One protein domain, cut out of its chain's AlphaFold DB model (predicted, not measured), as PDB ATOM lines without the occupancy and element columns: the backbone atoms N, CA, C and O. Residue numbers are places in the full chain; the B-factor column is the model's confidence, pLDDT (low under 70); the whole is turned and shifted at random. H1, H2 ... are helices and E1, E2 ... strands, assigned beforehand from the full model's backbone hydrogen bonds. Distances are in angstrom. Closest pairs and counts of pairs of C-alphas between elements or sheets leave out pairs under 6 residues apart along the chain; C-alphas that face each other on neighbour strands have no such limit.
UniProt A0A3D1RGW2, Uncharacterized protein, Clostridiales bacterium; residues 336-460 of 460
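What this domain is: This is residues 336 to 460 of the 460 residues of an uncharacterized protein of Clostridiales bacterium (UniProt A0A3D1RGW2). A twisted sheet of four strands, E3 E4 E5 E6, has one face covered by a row of parts: the hairpin E1 E2 over the E3 side, the long helix H1 over E4 and E5, and H3 over E6. The hairpin's small sheet is only partly face to face with the larger one, and H1 packs on both; H2 lies off the large sheet. The printed part has 125 residues with three named helices and six named strands, in the order E1 E2 H1 H2 E3 E4 E5 E6 H3; both sheets are antiparallel and the class is mixed, helices and strands. It is compact, with a radius of gyration of the C-alphas of 14.2 A and spans of 42 by 30 by 28 A.

Where its parts are: E1, residues 336 to 343, starts at C-alpha 336 (179.001, 244.251, 339.624), spans 19.1 A and bends by 59 degrees at residue 340. E2, residues 346 to 354, spans 24.4 A. H1, residues 358 to 378, spans 30.3 A and ends at C-alpha 378 (152.271, 245.674, 346.135). H2, residues 380 to 384, spans 6.0 A. E3, residues 397 to 402, spans 16.6 A; E4, residues 406 to 412, 18.9 A; E5, residues 420 to 425, 16.7 A; E6, residues 431 to 436, 14.9 A. H3, residues 450 to 458, spans 12.1 A and ends at C-alpha 458 (156.969, 245.672, 331.556).

How they stand to each other: E3 E4 E5 E6 form a meander, each strand the antiparallel neighbour of the one before. N 399 and O 410 of E3 and E4 are 2.9 A apart, N 409 and O 422 of E4 and E5 2.9 A, and N 421 and O 435 of E5 and E6 2.8 A, each within hydrogen-bond range. H1 is on this sheet at a height of 9.4 A, along the strands, at 24 degrees to E5 on the local plane; their closest C-alphas, of Ile 364 and Val 424, are 7.6 A apart. H3 is on the same face at a height of 7.9 A, slantwise to the strands; its closest C-alpha pair with E6, Val 434 and Leu 454, is 5.8 A apart. H1 and H3 are close but not clearly touching, the closest C-alphas being those of Tyr 371 and Met 457 at 6.4 A, at a steep tilt of 47 degrees, opposite ways. E1 and E2 are an antiparallel hairpin, with N 339 and O 350 at 2.9 A, within hydrogen-bond range. Their sheet and the sheet of four form a sandwich, two sheets face to face, with strands at 31 degrees; the closest C-alphas of E2 and E3 are those of Ile 350 and Val 398, 5.5 A apart. The closest C-alphas of E2 and H1, those of Lys 352 and Asn 365, are 5.6 A apart. H2 is not on the sheet of four and meets H1 only through their link. Every O i to N i+4 pair is within hydrogen-bond range in H2 and H3, and 15 of 17 in H1.

The domain as a whole: The two farthest C-alphas, of Trp 356 and Pro 445, are 44.0 A apart. The printed part has no cut and ends at residue 460, the chain's last. The links H2 to E3 and E6 to H3 are long; in the first, residues 387 to 388 pair antiparallel with residues 416 to 417. The mean pLDDT of the printed part is 75.9, with 31 residues under 70, among them 386 to 395 and 437 to 448.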
ATOM      1  N   ASN A 336     180.100 243.681 338.857       65.25
ATOM      2  CA  ASN A 336     179.001 244.251 339.624       65.25
ATOM      3  C   ASN A 336     179.539 245.264 340.625       65.25
ATOM      4  O   ASN A 336     180.573 245.033 341.256       65.25
ATOM      5  N   GLN A 337     178.810 246.357 340.798       65.19
ATOM      6  CA  GLN A 337     178.982 247.297 341.891       65.19
ATOM      7  C   GLN A 337     177.804 247.135 342.844       65.19
ATOM      8  O   GLN A 337     176.656 247.306 342.451       65.19
ATOM      9  N   ILE A 338     178.068 246.815 344.106       63.31
ATOM     10  CA  ILE A 338     177.007 246.766 345.115       63.31
ATOM     11  C   ILE A 338     176.746 248.193 345.589       63.31
ATOM     12  O   ILE A 338     177.654 248.851 346.097       63.31
ATOM     13  N   VAL A 339     175.511 248.657 345.432       69.19
ATOM     14  CA  VAL A 339     175.064 249.963 345.915       69.19
ATOM     15  C   VAL A 339     174.033 249.741 347.011       69.19
ATOM     16  O   VAL A 339     173.088 248.968 346.851       69.19
ATOM     17  N   GLN A 340     174.223 250.401 348.152       72.44
ATOM     18  CA  GLN A 340     173.190 250.453 349.177       72.44
ATOM     19  C   GLN A 340     172.162 251.511 348.775       72.44
ATOM     20  O   GLN A 340     172.520 252.663 348.546       72.44
ATOM     21  N   THR A 341     170.902 251.105 348.683       77.12
ATOM     22  CA  THR A 341     169.774 251.981 348.359       77.12
ATOM     23  C   THR A 341     168.604 251.709 349.300       77.12
ATOM     24  O   THR A 341     168.575 250.695 350.002       77.12
ATOM     25  N   GLU A 342     167.639 252.618 349.330       77.81
ATOM     26  CA  GLU A 342     166.401 252.478 350.087       77.81
ATOM     27  C   GLU A 342     165.238 252.296 349.111       77.81
ATOM     28  O   GLU A 342     164.990 253.150 348.267       77.81
ATOM     29  N   VAL A 343     164.525 251.175 349.224       78.62
ATOM     30  CA  VAL A 343     163.350 250.863 348.402       78.62
ATOM     31  C   VAL A 343     162.135 250.829 349.318       78.62
ATOM     32  O   VAL A 343     162.034 249.955 350.180       78.62
ATOM     33  N   ASN A 344     161.206 251.772 349.146       77.81
ATOM     34  CA  ASN A 344     159.984 251.883 349.955       77.81
ATOM     35  C   ASN A 344     160.248 251.892 351.483       77.81
ATOM     36  O   ASN A 344     159.620 251.147 352.237       77.81
ATOM     37  N   GLY A 345     161.223 252.686 351.946       78.31
ATOM     38  CA  GLY A 345     161.581 252.768 353.370       78.31
ATOM     39  C   GLY A 345     162.432 251.605 353.891       78.31
ATOM     40  O   GLY A 345     162.694 251.519 355.092       78.31
ATOM     41  N   ILE A 346     162.826 250.667 353.022       78.88
ATOM     42  CA  ILE A 346     163.536 249.444 353.398       78.88
ATOM     43  C   ILE A 346     164.942 249.476 352.788       78.88
ATOM     44  O   ILE A 346     165.073 249.581 351.566       78.88
ATOM     45  N   PRO A 347     166.010 249.357 353.598       81.00
ATOM     46  CA  PRO A 347     167.368 249.344 353.076       81.00
ATOM     47  C   PRO A 347     167.653 248.022 352.356       81.00
ATOM     48  O   PRO A 347     167.478 246.940 352.927       81.00
ATOM     49  N   TYR A 348     168.148 248.126 351.124       80.00
ATOM     50  CA  TYR A 348     168.628 247.022 350.298       80.00
ATOM     51  C   TYR A 348     170.061 247.268 349.830       80.00
ATOM     52  O   TYR A 348     170.489 248.396 349.589       80.00
ATOM     53  N   LYS A 349     170.803 246.177 349.645       79.00
ATOM     54  CA  LYS A 349     172.061 246.172 348.892       79.00
ATOM     55  C   LYS A 349     171.763 245.629 347.500       79.00
ATOM     56  O   LYS A 349     171.612 244.418 347.353       79.00
ATOM     57  N   ILE A 350     171.636 246.516 346.513       81.81
ATOM     58  CA  ILE A 350     171.318 246.146 345.130       81.81
ATOM     59  C   ILE A 350     172.614 246.107 344.307       81.81
ATOM     60  O   ILE A 350     173.333 247.110 344.236       81.81
ATOM     61  N   PRO A 351     172.939 244.974 343.668       80.25
ATOM     62  CA  PRO A 351     174.049 244.895 342.733       80.25
ATOM     63  C   PRO A 351     173.686 245.579 341.405       80.25
ATOM     64  O   PRO A 351     172.816 245.121 340.672       80.25
ATOM     65  N   LYS A 352     174.381 246.663 341.068       83.00
ATOM     66  CA  LYS A 352     174.368 247.275 339.734       83.00
ATOM     67  C   LYS A 352     175.376 246.578 338.833       83.00
ATOM     68  O   LYS A 352     176.471 246.235 339.277       83.00
ATOM     69  N   ILE A 353     175.029 246.386 337.569       79.50
ATOM     70  CA  ILE A 353     175.915 245.765 336.582       79.50
ATOM     71  C   ILE A 353     176.709 246.824 335.824       79.50
ATOM     72  O   ILE A 353     176.171 247.862 335.442       79.50
ATOM     73  N   LYS A 354     177.985 246.543 335.552       76.62
ATOM     74  CA  LYS A 354     178.746 247.219 334.499       76.62
ATOM     75  C   LYS A 354     178.641 246.350 333.250       76.62
ATOM     76  O   LYS A 354     179.146 245.225 333.225       76.62
ATOM     77  N   HIS A 355     177.911 246.844 332.261       79.44
ATOM     78  CA  HIS A 355     177.581 246.122 331.038       79.44
ATOM     79  C   HIS A 355     178.566 246.479 329.915       79.44
ATOM     80  O   HIS A 355     179.204 247.523 329.974       79.44
ATOM     81  N   TRP A 356     178.717 245.629 328.894       76.06
ATOM     82  CA  TRP A 356     179.588 245.947 327.746       76.06
ATOM     83  C   TRP A 356     178.977 246.996 326.797       76.06
ATOM     84  O   TRP A 356     179.667 247.555 325.951       76.06
ATOM     85  N   ASP A 357     177.667 247.195 326.915       79.94
ATOM     86  CA  ASP A 357     176.880 248.235 326.260       79.94
ATOM     87  C   ASP A 357     176.259 249.088 327.364       79.94
ATOM     88  O   ASP A 357     175.377 248.611 328.088       79.94
ATOM     89  N   ASP A 358     176.743 250.322 327.497       81.44
ATOM     90  CA  ASP A 358     176.356 251.238 328.568       81.44
ATOM     91  C   ASP A 358     174.855 251.540 328.565       81.44
ATOM     92  O   ASP A 358     174.265 251.663 329.634       81.44
ATOM     93  N   LYS A 359     174.204 251.584 327.394       88.38
ATOM     94  CA  LYS A 359     172.764 251.871 327.297       88.38
ATOM     95  C   LYS A 359     171.937 250.720 327.849       88.38
ATOM     96  O   LYS A 359     170.952 250.940 328.551       88.38
ATOM     97  N   ILE A 360     172.335 249.486 327.537       88.25
ATOM     98  CA  ILE A 360     171.692 248.293 328.100       88.25
ATOM     99  C   ILE A 360     171.959 248.224 329.608       88.25
ATOM    100  O   ILE A 360     171.033 247.982 330.377       88.25
ATOM    101  N   GLY A 361     173.196 248.489 330.042       87.38
ATOM    102  CA  GLY A 361     173.553 248.527 331.460       87.38
ATOM    103  C   GLY A 361     172.743 249.554 332.250       87.38
ATOM    104  O   GLY A 361     172.192 249.219 333.297       87.38
ATOM    105  N   GLU A 362     172.621 250.777 331.736       89.38
ATOM    106  CA  GLU A 362     171.803 251.844 332.321       89.38
ATOM    107  C   GLU A 362     170.331 251.429 332.398       89.38
ATOM    108  O   GLU A 362     169.748 251.473 333.478       89.38
ATOM    109  N   LYS A 363     169.760 250.912 331.301       91.56
ATOM    110  CA  LYS A 363     168.378 250.407 331.271       91.56
ATOM    111  C   LYS A 363     168.129 249.358 332.357       91.56
ATOM    112  O   LYS A 363     167.158 249.474 333.100       91.56
ATOM    113  N   ILE A 364     169.006 248.360 332.480       90.25
ATOM    114  CA  ILE A 364     168.875 247.290 333.482       90.25
ATOM    115  C   ILE A 364     168.972 247.862 334.900       90.25
ATOM    116  O   ILE A 364     168.116 247.584 335.739       90.25
ATOM    117  N   ASN A 365     169.988 248.691 335.157       89.12
ATOM    118  CA  ASN A 365     170.239 249.275 336.473       89.12
ATOM    119  C   ASN A 365     169.129 250.234 336.926       89.12
ATOM    120  O   ASN A 365     168.826 250.286 338.114       89.12
ATOM    121  N   THR A 366     168.516 250.987 336.012       88.38
ATOM    122  CA  THR A 366     167.368 251.850 336.321       88.38
ATOM    123  C   THR A 366     166.104 251.030 336.559       88.38
ATOM    124  O   THR A 366     165.331 251.321 337.470       88.38
ATOM    125  N   ASN A 367     165.879 249.990 335.758       90.06
ATOM    126  CA  ASN A 367     164.650 249.211 335.838       90.06
ATOM    127  C   ASN A 367     164.601 248.300 337.066       90.06
ATOM    128  O   ASN A 367     163.531 248.155 337.649       90.06
ATOM    129  N   ILE A 368     165.730 247.738 337.514       88.50
ATOM    130  CA  ILE A 368     165.734 246.870 338.701       88.50
ATOM    131  C   ILE A 368     165.240 247.600 339.958       88.50
ATOM    132  O   ILE A 368     164.480 247.025 340.736       88.50
ATOM    133  N   GLU A 369     165.594 248.875 340.129       86.81
ATOM    134  CA  GLU A 369     165.120 249.696 341.249       86.81
ATOM    135  C   GLU A 369     163.595 249.883 341.182       86.81
ATOM    136  O   GLU A 369     162.895 249.569 342.146       86.81
ATOM    137  N   LYS A 370     163.056 250.261 340.013       89.44
ATOM    138  CA  LYS A 370     161.603 250.396 339.787       89.44
ATOM    139  C   LYS A 370     160.847 249.087 340.013       89.44
ATOM    140  O   LYS A 370     159.757 249.074 340.586       89.44
ATOM    141  N   TYR A 371     161.409 247.975 339.551       89.81
ATOM    142  CA  TYR A 371     160.818 246.652 339.716       89.81
ATOM    143  C   TYR A 371     160.747 246.261 341.189       89.81
ATOM    144  O   TYR A 371     159.713 245.772 341.648       89.81
ATOM    145  N   MET A 372     161.800 246.544 341.953       87.31
ATOM    146  CA  MET A 372     161.802 246.336 343.395       87.31
ATOM    147  C   MET A 372     160.819 247.254 344.121       87.31
ATOM    148  O   MET A 372     160.111 246.783 345.007       87.31
ATOM    149  N   GLU A 373     160.713 248.529 343.744       88.12
ATOM    150  CA  GLU A 373     159.702 249.439 344.299       88.12
ATOM    151  C   GLU A 373     158.287 248.911 344.065       88.12
ATOM    152  O   GLU A 373     157.479 248.862 344.996       88.12
ATOM    153  N   TYR A 374     157.993 248.455 342.844       87.56
ATOM    154  CA  TYR A 374     156.709 247.845 342.519       87.56
ATOM    155  C   TYR A 374     156.454 246.595 343.370       87.56
ATOM    156  O   TYR A 374     155.364 246.446 343.930       87.56
ATOM    157  N   ILE A 375     157.457 245.727 343.525       84.50
ATOM    158  CA  ILE A 375     157.346 244.522 344.351       84.50
ATOM    159  C   ILE A 375     157.065 244.889 345.817       84.50
ATOM    160  O   ILE A 375     156.098 244.419 346.416       84.50
ATOM    161  N   MET A 376     157.862 245.781 346.398       84.31
ATOM    162  CA  MET A 376     157.733 246.153 347.807       84.31
ATOM    163  C   MET A 376     156.483 246.980 348.097       84.31
ATOM    164  O   MET A 376     155.983 246.956 349.217       84.31
ATOM    165  N   LYS A 377     155.943 247.701 347.115       85.50
ATOM    166  CA  LYS A 377     154.681 248.427 347.269       85.50
ATOM    167  C   LYS A 377     153.470 247.496 347.260       85.50
ATOM    168  O   LYS A 377     152.535 247.724 348.019       85.50
ATOM    169  N   ASN A 378     153.467 246.482 346.395       81.12
ATOM    170  CA  ASN A 378     152.271 245.674 346.135       81.12
ATOM    171  C   ASN A 378     152.271 244.309 346.840       81.12
ATOM    172  O   ASN A 378     151.204 243.735 347.031       81.12
ATOM    173  N   TYR A 379     153.438 243.782 347.224       76.00
ATOM    174  CA  TYR A 379     153.572 242.401 347.716       76.00
ATOM    175  C   TYR A 379     154.190 242.297 349.108       76.00
ATOM    176  O   TYR A 379     154.283 241.195 349.648       76.00
ATOM    177  N   LYS A 380     154.581 243.418 349.725       78.69
ATOM    178  CA  LYS A 380     155.205 243.420 351.054       78.69
ATOM    179  C   LYS A 380     154.349 242.721 352.109       78.69
ATOM    180  O   LYS A 380     154.895 241.938 352.873       78.69
ATOM    181  N   ASP A 381     153.041 242.955 352.129       76.12
ATOM    182  CA  ASP A 381     152.155 242.339 353.126       76.12
ATOM    183  C   ASP A 381     152.119 240.811 352.985       76.12
ATOM    184  O   ASP A 381     152.100 240.087 353.977       76.12
ATOM    185  N   ILE A 382     152.193 240.308 351.751       71.62
ATOM    186  CA  ILE A 382     152.265 238.869 351.475       71.62
ATOM    187  C   ILE A 382     153.617 238.322 351.943       71.62
ATOM    188  O   ILE A 382     153.660 237.319 352.656       71.62
ATOM    189  N   LEU A 383     154.713 239.012 351.616       74.06
ATOM    190  CA  LEU A 383     156.060 238.638 352.054       74.06
ATOM    191  C   LEU A 383     156.201 238.647 353.585       74.06
ATOM    192  O   LEU A 383     156.819 237.742 354.138       74.06
ATOM    193  N   ASP A 384     155.576 239.600 354.282       73.81
ATOM    194  CA  ASP A 384     155.558 239.674 355.749       73.81
ATOM    195  C   ASP A 384     154.865 238.465 356.407       73.81
ATOM    196  O   ASP A 384     155.166 238.143 357.557       73.81
ATOM    197  N   THR A 385     153.966 237.780 355.691       70.56
ATOM    198  CA  THR A 385     153.255 236.579 356.182       70.56
ATOM    199  C   THR A 385     153.900 235.253 355.772       70.56
ATOM    200  O   THR A 385     153.448 234.188 356.201       70.56
ATOM    201  N   SER A 386     154.943 235.289 354.939       66.94
ATOM    202  CA  SER A 386     155.602 234.082 354.436       66.94
ATOM    203  C   SER A 386     156.498 233.420 355.493       66.94
ATOM    204  O   SER A 386     156.909 234.037 356.480       66.94
ATOM    205  N   ARG A 387     156.761 232.112 355.337       64.56
ATOM    206  CA  ARG A 387     157.569 231.359 356.309       64.56
ATOM    207  C   ARG A 387     159.019 231.832 356.242       64.56
ATOM    208  O   ARG A 387     159.607 231.893 355.166       64.56
ATOM    209  N   PHE A 388     159.613 232.112 357.397       63.28
ATOM    210  CA  PHE A 388     161.050 232.352 357.486       63.28
ATOM    211  C   PHE A 388     161.811 231.056 357.210       63.28
ATOM    212  O   PHE A 388     161.429 229.997 357.710       63.28
ATOM    213  N   ALA A 389     162.909 231.140 356.463       56.88
ATOM    214  CA  ALA A 389     163.871 230.049 356.415       56.88
ATOM    215  C   ALA A 389     164.507 229.892 357.812       56.88
ATOM    216  O   ALA A 389     165.206 230.795 358.287       56.88
ATOM    217  N   GLU A 390     164.226 228.783 358.503       50.81
ATOM    218  CA  GLU A 390     164.774 228.506 359.839       50.81
ATOM    219  C   GLU A 390     166.311 228.603 359.833       50.81
ATOM    220  O   GLU A 390     166.978 228.111 358.927       50.81
ATOM    221  N   GLY A 391     166.883 229.272 360.842       53.81
ATOM    222  CA  GLY A 391     168.339 229.402 361.003       53.81
ATOM    223  C   GLY A 391     169.030 230.477 360.151       53.81
ATOM    224  O   GLY A 391     170.254 230.572 360.195       53.81
ATOM    225  N   THR A 392     168.294 231.310 359.405       55.50
ATOM    226  CA  THR A 392     168.890 232.340 358.532       55.50
ATOM    227  C   THR A 392     168.978 233.729 359.180       55.50
ATOM    228  O   THR A 392     168.146 234.135 359.995       55.50
ATOM    229  N   TYR A 393     170.012 234.491 358.807       56.34
ATOM    230  CA  TYR A 393     170.201 235.874 359.249       56.34
ATOM    231  C   TYR A 393     169.131 236.773 358.617       56.34
ATOM    232  O   TYR A 393     169.026 236.827 357.395       56.34
ATOM    233  N   LYS A 394     168.328 237.469 359.430       66.06
ATOM    234  CA  LYS A 394     167.226 238.337 358.973       66.06
ATOM    235  C   LYS A 394     167.777 239.592 358.294       66.06
ATOM    236  O   LYS A 394     167.918 240.634 358.931       66.06
ATOM    237  N   SER A 395     168.097 239.495 357.010       67.94
ATOM    238  CA  SER A 395     168.592 240.620 356.215       67.94
ATOM    239  C   SER A 395     167.871 240.717 354.883       67.94
ATOM    240  O   SER A 395     167.335 239.734 354.381       67.94
ATOM    241  N   ASN A 396     167.843 241.931 354.342       76.88
ATOM    242  CA  ASN A 396     167.342 242.190 353.005       76.88
ATOM    243  C   ASN A 396     168.533 242.196 352.053       76.88
ATOM    244  O   ASN A 396     169.432 243.034 352.182       76.88
ATOM    245  N   THR A 397     168.559 241.255 351.120       76.75
ATOM    246  CA  THR A 397     169.644 241.123 350.150       76.75
ATOM    247  C   THR A 397     169.075 240.984 348.753       76.75
ATOM    248  O   THR A 397     167.942 240.548 348.558       76.75
ATOM    249  N   VAL A 398     169.870 241.396 347.772       82.19
ATOM    250  CA  VAL A 398     169.608 241.083 346.375       82.19
ATOM    251  C   VAL A 398     170.815 240.327 345.862       82.19
ATOM    252  O   VAL A 398     171.921 240.868 345.815       82.19
ATOM    253  N   GLU A 399     170.612 239.063 345.526       81.06
ATOM    254  CA  GLU A 399     171.648 238.239 344.918       81.06
ATOM    255  C   GLU A 399     171.549 238.342 343.401       81.06
ATOM    256  O   GLU A 399     170.464 238.487 342.839       81.06
ATOM    257  N   LEU A 400     172.697 238.287 342.731       80.56
ATOM    258  CA  LEU A 400     172.778 238.405 341.284       80.56
ATOM    259  C   LEU A 400     173.442 237.170 340.711       80.56
ATOM    260  O   LEU A 400     174.548 236.808 341.112       80.56
ATOM    261  N   SER A 401     172.775 236.542 339.752       79.06
ATOM    262  CA  SER A 401     173.303 235.394 339.028       79.06
ATOM    263  C   SER A 401     173.141 235.577 337.523       79.06
ATOM    264  O   SER A 401     172.276 236.312 337.045       79.06
ATOM    265  N   TYR A 402     174.016 234.911 336.776       74.94
ATOM    266  CA  TYR A 402     174.108 235.024 335.328       74.94
ATOM    267  C   TYR A 402     173.959 233.655 334.691       74.94
ATOM    268  O   TYR A 402     174.621 232.699 335.101       74.94
ATOM    269  N   ASN A 403     173.142 233.572 333.647       70.19
ATOM    270  CA  ASN A 403     173.167 232.446 332.727       70.19
ATOM    271  C   ASN A 403     173.518 232.938 331.309       70.19
ATOM    272  O   ASN A 403     173.952 234.077 331.128       70.19
ATOM    273  N   LYS A 404     173.413 232.057 330.306       68.31
ATOM    274  CA  LYS A 404     173.818 232.378 328.932       68.31
ATOM    275  C   LYS A 404     173.085 233.608 328.385       68.31
ATOM    276  O   LYS A 404     173.725 234.451 327.763       68.31
ATOM    277  N   GLU A 405     171.794 233.728 328.668       78.00
ATOM    278  CA  GLU A 405     170.892 234.704 328.043       78.00
ATOM    279  C   GLU A 405     170.396 235.767 329.028       78.00
ATOM    280  O   GLU A 405     170.085 236.883 328.623       78.00
ATOM    281  N   ASN A 406     170.414 235.466 330.326       85.44
ATOM    282  CA  ASN A 406     169.686 236.230 331.324       85.44
ATOM    283  C   ASN A 406     170.533 236.620 332.529       85.44
ATOM    284  O   ASN A 406     171.454 235.916 332.964       85.44
ATOM    285  N   ILE A 407     170.130 237.747 333.096       86.31
ATOM    286  CA  ILE A 407     170.540 238.250 334.393       86.31
ATOM    287  C   ILE A 407     169.385 237.985 335.353       86.31
ATOM    288  O   ILE A 407     168.257 238.401 335.099       86.31
ATOM    289  N   ARG A 408     169.659 237.275 336.446       87.88
ATOM    290  CA  ARG A 408     168.668 236.928 337.465       87.88
ATOM    291  C   ARG A 408     168.995 237.649 338.764       87.88
ATOM    292  O   ARG A 408     170.037 237.389 339.368       87.88
ATOM    293  N   TYR A 409     168.073 238.499 339.196       87.94
ATOM    294  CA  TYR A 409     168.078 239.142 340.504       87.94
ATOM    295  C   TYR A 409     167.180 238.356 341.454       87.94
ATOM    296  O   TYR A 409     166.002 238.169 341.169       87.94
ATOM    297  N   ILE A 410     167.728 237.913 342.580       86.12
ATOM    298  CA  ILE A 410     167.006 237.171 343.612       86.12
ATOM    299  C   ILE A 410     166.820 238.113 344.795       86.12
ATOM    300  O   ILE A 410     167.779 238.467 345.480       86.12
ATOM    301  N   ILE A 411     165.588 238.551 345.009       85.31
ATOM    302  CA  ILE A 411     165.215 239.465 346.079       85.31
ATOM    303  C   ILE A 411     164.877 238.643 347.312       85.31
ATOM    304  O   ILE A 411     163.897 237.893 347.345       85.31
ATOM    305  N   ASN A 412     165.673 238.848 348.349       79.06
ATOM    306  CA  ASN A 412     165.444 238.307 349.668       79.06
ATOM    307  C   ASN A 412     164.958 239.423 350.602       79.06
ATOM    308  O   ASN A 412     165.641 240.427 350.814       79.06
ATOM    309  N   TYR A 413     163.765 239.238 351.166       79.00
ATOM    310  CA  TYR A 413     163.195 240.105 352.189       79.00
ATOM    311  C   TYR A 413     163.103 239.344 353.509       79.00
ATOM    312  O   TYR A 413     162.387 238.352 353.591       79.00
ATOM    313  N   LYS A 414     163.812 239.798 354.550       74.75
ATOM    314  CA  LYS A 414     163.830 239.183 355.896       74.75
ATOM    315  C   LYS A 414     164.098 237.663 355.924       74.75
ATOM    316  O   LYS A 414     163.717 237.009 356.895       74.75
ATOM    317  N   SER A 415     164.748 237.099 354.905       66.75
ATOM    318  CA  SER A 415     164.936 235.646 354.746       66.75
ATOM    319  C   SER A 415     163.631 234.858 354.674       66.75
ATOM    320  O   SER A 415     163.540 233.712 355.124       66.75
ATOM    321  N   ALA A 416     162.601 235.498 354.130       62.62
ATOM    322  CA  ALA A 416     161.324 234.872 353.881       62.62
ATOM    323  C   ALA A 416     161.417 233.982 352.632       62.62
ATOM    324  O   ALA A 416     162.020 234.363 351.627       62.62
ATOM    325  N   TYR A 417     160.868 232.771 352.731       60.34
ATOM    326  CA  TYR A 417     160.868 231.794 351.653       60.34
ATOM    327  C   TYR A 417     159.453 231.652 351.074       60.34
ATOM    328  O   TYR A 417     158.494 231.487 351.841       60.34
ATOM    329  N   PRO A 418     159.307 231.653 349.737       59.06
ATOM    330  CA  PRO A 418     160.368 231.735 348.725       59.06
ATOM    331  C   PRO A 418     160.818 233.165 348.396       59.06
ATOM    332  O   PRO A 418     160.120 234.137 348.674       59.06
ATOM    333  N   PHE A 419     161.980 233.267 347.750       73.75
ATOM    334  CA  PHE A 419     162.520 234.515 347.212       73.75
ATOM    335  C   PHE A 419     161.744 234.964 345.969       73.75
ATOM    336  O   PHE A 419     161.102 234.142 345.317       73.75
ATOM    337  N   ILE A 420     161.825 236.246 345.606       81.75
ATOM    338  CA  ILE A 420     161.298 236.731 344.320       81.75
ATOM    339  C   ILE A 420     162.449 236.837 343.328       81.75
ATOM    340  O   ILE A 420     163.447 237.496 343.603       81.75
ATOM    341  N   GLU A 421     162.299 236.218 342.166       87.12
ATOM    342  CA  GLU A 421     163.256 236.284 341.072       87.12
ATOM    343  C   GLU A 421     162.767 237.263 340.000       87.12
ATOM    344  O   GLU A 421     161.626 237.185 339.549       87.12
ATOM    345  N   ILE A 422     163.640 238.178 339.582       89.25
ATOM    346  CA  ILE A 422     163.460 239.026 338.399       89.25
ATOM    347  C   ILE A 422     164.474 238.566 337.358       89.25
ATOM    348  O   ILE A 422     165.684 238.594 337.610       89.25
ATOM    349  N   ILE A 423     163.987 238.176 336.184       90.62
ATOM    350  CA  ILE A 423     164.813 237.719 335.068       90.62
ATOM    351  C   ILE A 423     164.784 238.774 333.967       90.62
ATOM    352  O   ILE A 423     163.724 239.144 333.469       90.62
ATOM    353  N   VAL A 424     165.965 239.255 333.590       91.12
ATOM    354  CA  VAL A 424     166.157 240.292 332.573       91.12
ATOM    355  C   VAL A 424     167.034 239.747 331.452       91.12
ATOM    356  O   VAL A 424     168.085 239.157 331.720       91.12
ATOM    357  N   ASN A 425     166.639 239.979 330.202       89.75
ATOM    358  CA  ASN A 425     167.435 239.618 329.038       89.75
ATOM    359  C   ASN A 425     168.737 240.424 329.033       89.75
ATOM    360  O   ASN A 425     168.722 241.659 329.009       89.75
ATOM    361  N   ARG A 426     169.884 239.747 328.999       84.38
ATOM    362  CA  ARG A 426     171.185 240.429 329.072       84.38
ATOM    363  C   ARG A 426     171.514 241.256 327.828       84.38
ATOM    364  O   ARG A 426     172.358 242.132 327.896       84.38
ATOM    365  N   TYR A 427     170.924 240.951 326.675       83.88
ATOM    366  CA  TYR A 427     171.256 241.587 325.396       83.88
ATOM    367  C   TYR A 427     170.318 242.738 325.033       83.88
ATOM    368  O   TYR A 427     170.659 243.525 324.153       83.88
ATOM    369  N   THR A 428     169.144 242.827 325.660       89.06
ATOM    370  CA  THR A 428     168.156 243.891 325.401       89.06
ATOM    371  C   THR A 428     167.821 244.714 326.647       89.06
ATOM    372  O   THR A 428     167.256 245.809 326.540       89.06
ATOM    373  N   GLY A 429     168.152 244.198 327.834       88.25
ATOM    374  CA  GLY A 429     167.761 244.767 329.119       88.25
ATOM    375  C   GLY A 429     166.257 244.708 329.387       88.25
ATOM    376  O   GLY A 429     165.751 245.500 330.178       88.25
ATOM    377  N   GLU A 430     165.521 243.851 328.678       91.56
ATOM    378  CA  GLU A 430     164.071 243.705 328.828       91.56
ATOM    379  C   GLU A 430     163.714 242.698 329.917       91.56
ATOM    380  O   GLU A 430     164.374 241.672 330.074       91.56
ATOM    381  N   LEU A 431     162.653 243.002 330.664       91.69
ATOM    382  CA  LEU A 431     162.095 242.104 331.664       91.69
ATOM    383  C   LEU A 431     161.467 240.882 330.985       91.69
ATOM    384  O   LEU A 431     160.515 241.018 330.215       91.69
ATOM    385  N   GLU A 432     161.974 239.695 331.306       90.94
ATOM    386  CA  GLU A 432     161.476 238.432 330.760       90.94
ATOM    387  C   GLU A 432     160.487 237.749 331.700       90.94
ATOM    388  O   GLU A 432     159.426 237.308 331.259       90.94
ATOM    389  N   SER A 433     160.801 237.684 332.998       86.75
ATOM    390  CA  SER A 433     159.909 237.086 333.990       86.75
ATOM    391  C   SER A 433     160.086 237.682 335.385       86.75
ATOM    392  O   SER A 433     161.127 238.249 335.729       86.75
ATOM    393  N   VAL A 434     159.027 237.546 336.184       85.00
ATOM    394  CA  VAL A 434     159.025 237.795 337.626       85.00
ATOM    395  C   VAL A 434     158.260 236.655 338.274       85.00
ATOM    396  O   VAL A 434     157.071 236.481 338.004       85.00
ATOM    397  N   GLU A 435     158.934 235.859 339.090       79.06
ATOM    398  CA  GLU A 435     158.356 234.647 339.667       79.06
ATOM    399  C   GLU A 435     158.955 234.340 341.044       79.06
ATOM    400  O   GLU A 435     160.064 234.780 341.351       79.06
ATOM    401  N   PRO A 436     158.249 233.606 341.914       71.94
ATOM    402  CA  PRO A 436     158.831 233.153 343.162       71.94
ATOM    403  C   PRO A 436     159.803 231.995 342.890       71.94
ATOM    404  O   PRO A 436     159.486 231.081 342.127       71.94
ATOM    405  N   SER A 437     160.957 231.982 343.560       65.75
ATOM    406  CA  SER A 437     161.904 230.861 343.515       65.75
ATOM    407  C   SER A 437     161.193 229.564 343.930       65.75
ATOM    408  O   SER A 437     160.384 229.596 344.861       65.75
ATOM    409  N   MET A 438     161.473 228.430 343.267       53.47
ATOM    410  CA  MET A 438     160.796 227.137 343.498       53.47
ATOM    411  C   MET A 438     160.535 226.866 344.990       53.47
ATOM    412  O   MET A 438     161.474 226.734 345.760       53.47
ATOM    413  N   GLY A 439     159.258 226.786 345.389       50.00
ATOM    414  CA  GLY A 439     158.849 226.630 346.794       50.00
ATOM    415  C   GLY A 439     157.451 227.166 347.131       50.00
ATOM    416  O   GLY A 439     156.880 226.791 348.151       50.00
ATOM    417  N   MET A 440     156.849 227.987 346.260       47.09
ATOM    418  CA  MET A 440     155.542 228.634 346.493       47.09
ATOM    419  C   MET A 440     154.306 227.834 346.044       47.09
ATOM    420  O   MET A 440     153.273 228.424 345.741       47.09
ATOM    421  N   ILE A 441     154.361 226.496 346.006       41.50
ATOM    422  CA  ILE A 441     153.224 225.680 345.521       41.50
ATOM    423  C   ILE A 441     152.002 225.763 346.467       41.50
ATOM    424  O   ILE A 441     150.892 225.415 346.076       41.50
ATOM    425  N   SER A 442     152.147 226.281 347.691       43.12
ATOM    426  CA  SER A 442     151.040 226.354 348.651       43.12
ATOM    427  C   SER A 442     150.898 227.725 349.317       43.12
ATOM    428  O   SER A 442     151.245 227.895 350.487       43.12
ATOM    429  N   ILE A 443     150.321 228.693 348.604       45.59
ATOM    430  CA  ILE A 443     149.556 229.780 349.234       45.59
ATOM    431  C   ILE A 443     148.157 229.747 348.607       45.59
ATOM    432  O   ILE A 443     148.007 229.956 347.406       45.59
ATOM    433  N   GLY A 444     147.143 229.390 349.405       39.81
ATOM    434  CA  GLY A 444     145.736 229.389 348.986       39.81
ATOM    435  C   GLY A 444     145.171 230.808 348.795       39.81
ATOM    436  O   GLY A 444     145.905 231.790 348.863       39.81
ATOM    437  N   PRO A 445     143.842 230.951 348.687       33.47
ATOM    438  CA  PRO A 445     143.053 231.382 347.521       33.47
ATOM    439  C   PRO A 445     143.305 232.802 346.969       33.47
ATOM    440  O   PRO A 445     142.646 233.198 346.015       33.47
ATOM    441  N   ASN A 446     144.259 233.561 347.511       46.34
ATOM    442  CA  ASN A 446     144.707 234.854 346.984       46.34
ATOM    443  C   ASN A 446     145.940 234.674 346.085       46.34
ATOM    444  O   ASN A 446     146.949 235.363 346.243       46.34
ATOM    445  N   SER A 447     145.889 233.693 345.180       56.97
ATOM    446  CA  SER A 447     146.988 233.380 344.269       56.97
ATOM    447  C   SER A 447     147.322 234.609 343.423       56.97
ATOM    448  O   SER A 447     146.524 235.035 342.588       56.97
ATOM    449  N   ILE A 448     148.501 235.182 343.655       59.03
ATOM    450  CA  ILE A 448     149.065 236.249 342.833       59.03
ATOM    451  C   ILE A 448     149.123 235.768 341.379       59.03
ATOM    452  O   ILE A 448     149.752 234.753 341.077       59.03
ATOM    453  N   SER A 449     148.505 236.527 340.475       70.19
ATOM    454  CA  SER A 449     148.733 236.397 339.037       70.19
ATOM    455  C   SER A 449     150.092 237.022 338.712       70.19
ATOM    456  O   SER A 449     150.210 238.231 338.504       70.19
ATOM    457  N   TRP A 450     151.150 236.210 338.732       75.31
ATOM    458  CA  TRP A 450     152.501 236.653 338.361       75.31
ATOM    459  C   TRP A 450     152.568 237.141 336.909       75.31
ATOM    460  O   TRP A 450     153.366 238.020 336.598       75.31
ATOM    461  N   SER A 451     151.665 236.669 336.045       75.19
ATOM    462  CA  SER A 451     151.464 237.221 334.703       75.19
ATOM    463  C   SER A 451     151.001 238.681 334.730       75.19
ATOM    464  O   SER A 451     151.537 239.493 333.983       75.19
ATOM    465  N   ASP A 452     150.080 239.056 335.624       77.69
ATOM    466  CA  ASP A 452     149.628 240.453 335.726       77.69
ATOM    467  C   ASP A 452     150.713 241.354 336.325       77.69
ATOM    468  O   ASP A 452     150.841 242.521 335.950       77.69
ATOM    469  N   ALA A 453     151.494 240.815 337.267       76.19
ATOM    470  CA  ALA A 453     152.658 241.492 337.829       76.19
ATOM    471  C   ALA A 453     153.690 241.791 336.733       76.19
ATOM    472  O   ALA A 453     154.114 242.936 336.584       76.19
ATOM    473  N   LEU A 454     154.025 240.777 335.932       82.44
ATOM    474  CA  LEU A 454     154.950 240.882 334.812       82.44
ATOM    475  C   LEU A 454     154.495 241.936 333.795       82.44
ATOM    476  O   LEU A 454     155.281 242.811 333.445       82.44
ATOM    477  N   GLU A 455     153.236 241.902 333.355       84.75
ATOM    478  CA  GLU A 455     152.725 242.859 332.362       84.75
ATOM    479  C   GLU A 455     152.723 244.302 332.881       84.75
ATOM    480  O   GLU A 455     153.119 245.221 332.167       84.75
ATOM    481  N   LYS A 456     152.368 244.516 334.154       83.88
ATOM    482  CA  LYS A 456     152.460 245.848 334.772       83.88
ATOM    483  C   LYS A 456     153.903 246.328 334.885       83.88
ATOM    484  O   LYS A 456     154.168 247.503 334.654       83.88
ATOM    485  N   MET A 457     154.830 245.432 335.220       83.88
ATOM    486  CA  MET A 457     156.247 245.766 335.356       83.88
ATOM    487  C   MET A 457     156.925 246.016 334.006       83.88
ATOM    488  O   MET A 457     157.783 246.886 333.929       83.88
ATOM    489  N   LYS A 458     156.509 245.348 332.921       84.75
ATOM    490  CA  LYS A 458     156.969 245.672 331.556       84.75
ATOM    491  C   LYS A 458     156.625 247.105 331.127       84.75
ATOM    492  O   LYS A 458     157.288 247.639 330.245       84.75
ATOM    493  N   GLY A 459     155.598 247.714 331.729       78.44
ATOM    494  CA  GLY A 459     155.184 249.096 331.471       78.44
ATOM    495  C   GLY A 459     155.930 250.178 332.270       78.44
ATOM    496  O   GLY A 459     155.598 251.353 332.107       78.44
ATOM    497  N   LEU A 460     156.882 249.806 333.138       78.69
ATOM    498  CA  LEU A 460     157.727 250.711 333.944       78.69
ATOM    499  C   LEU A 460     159.068 251.000 333.260       78.69
ATOM    500  O   LEU A 460     159.593 252.129 333.463       78.69
TER     501      LEU A 460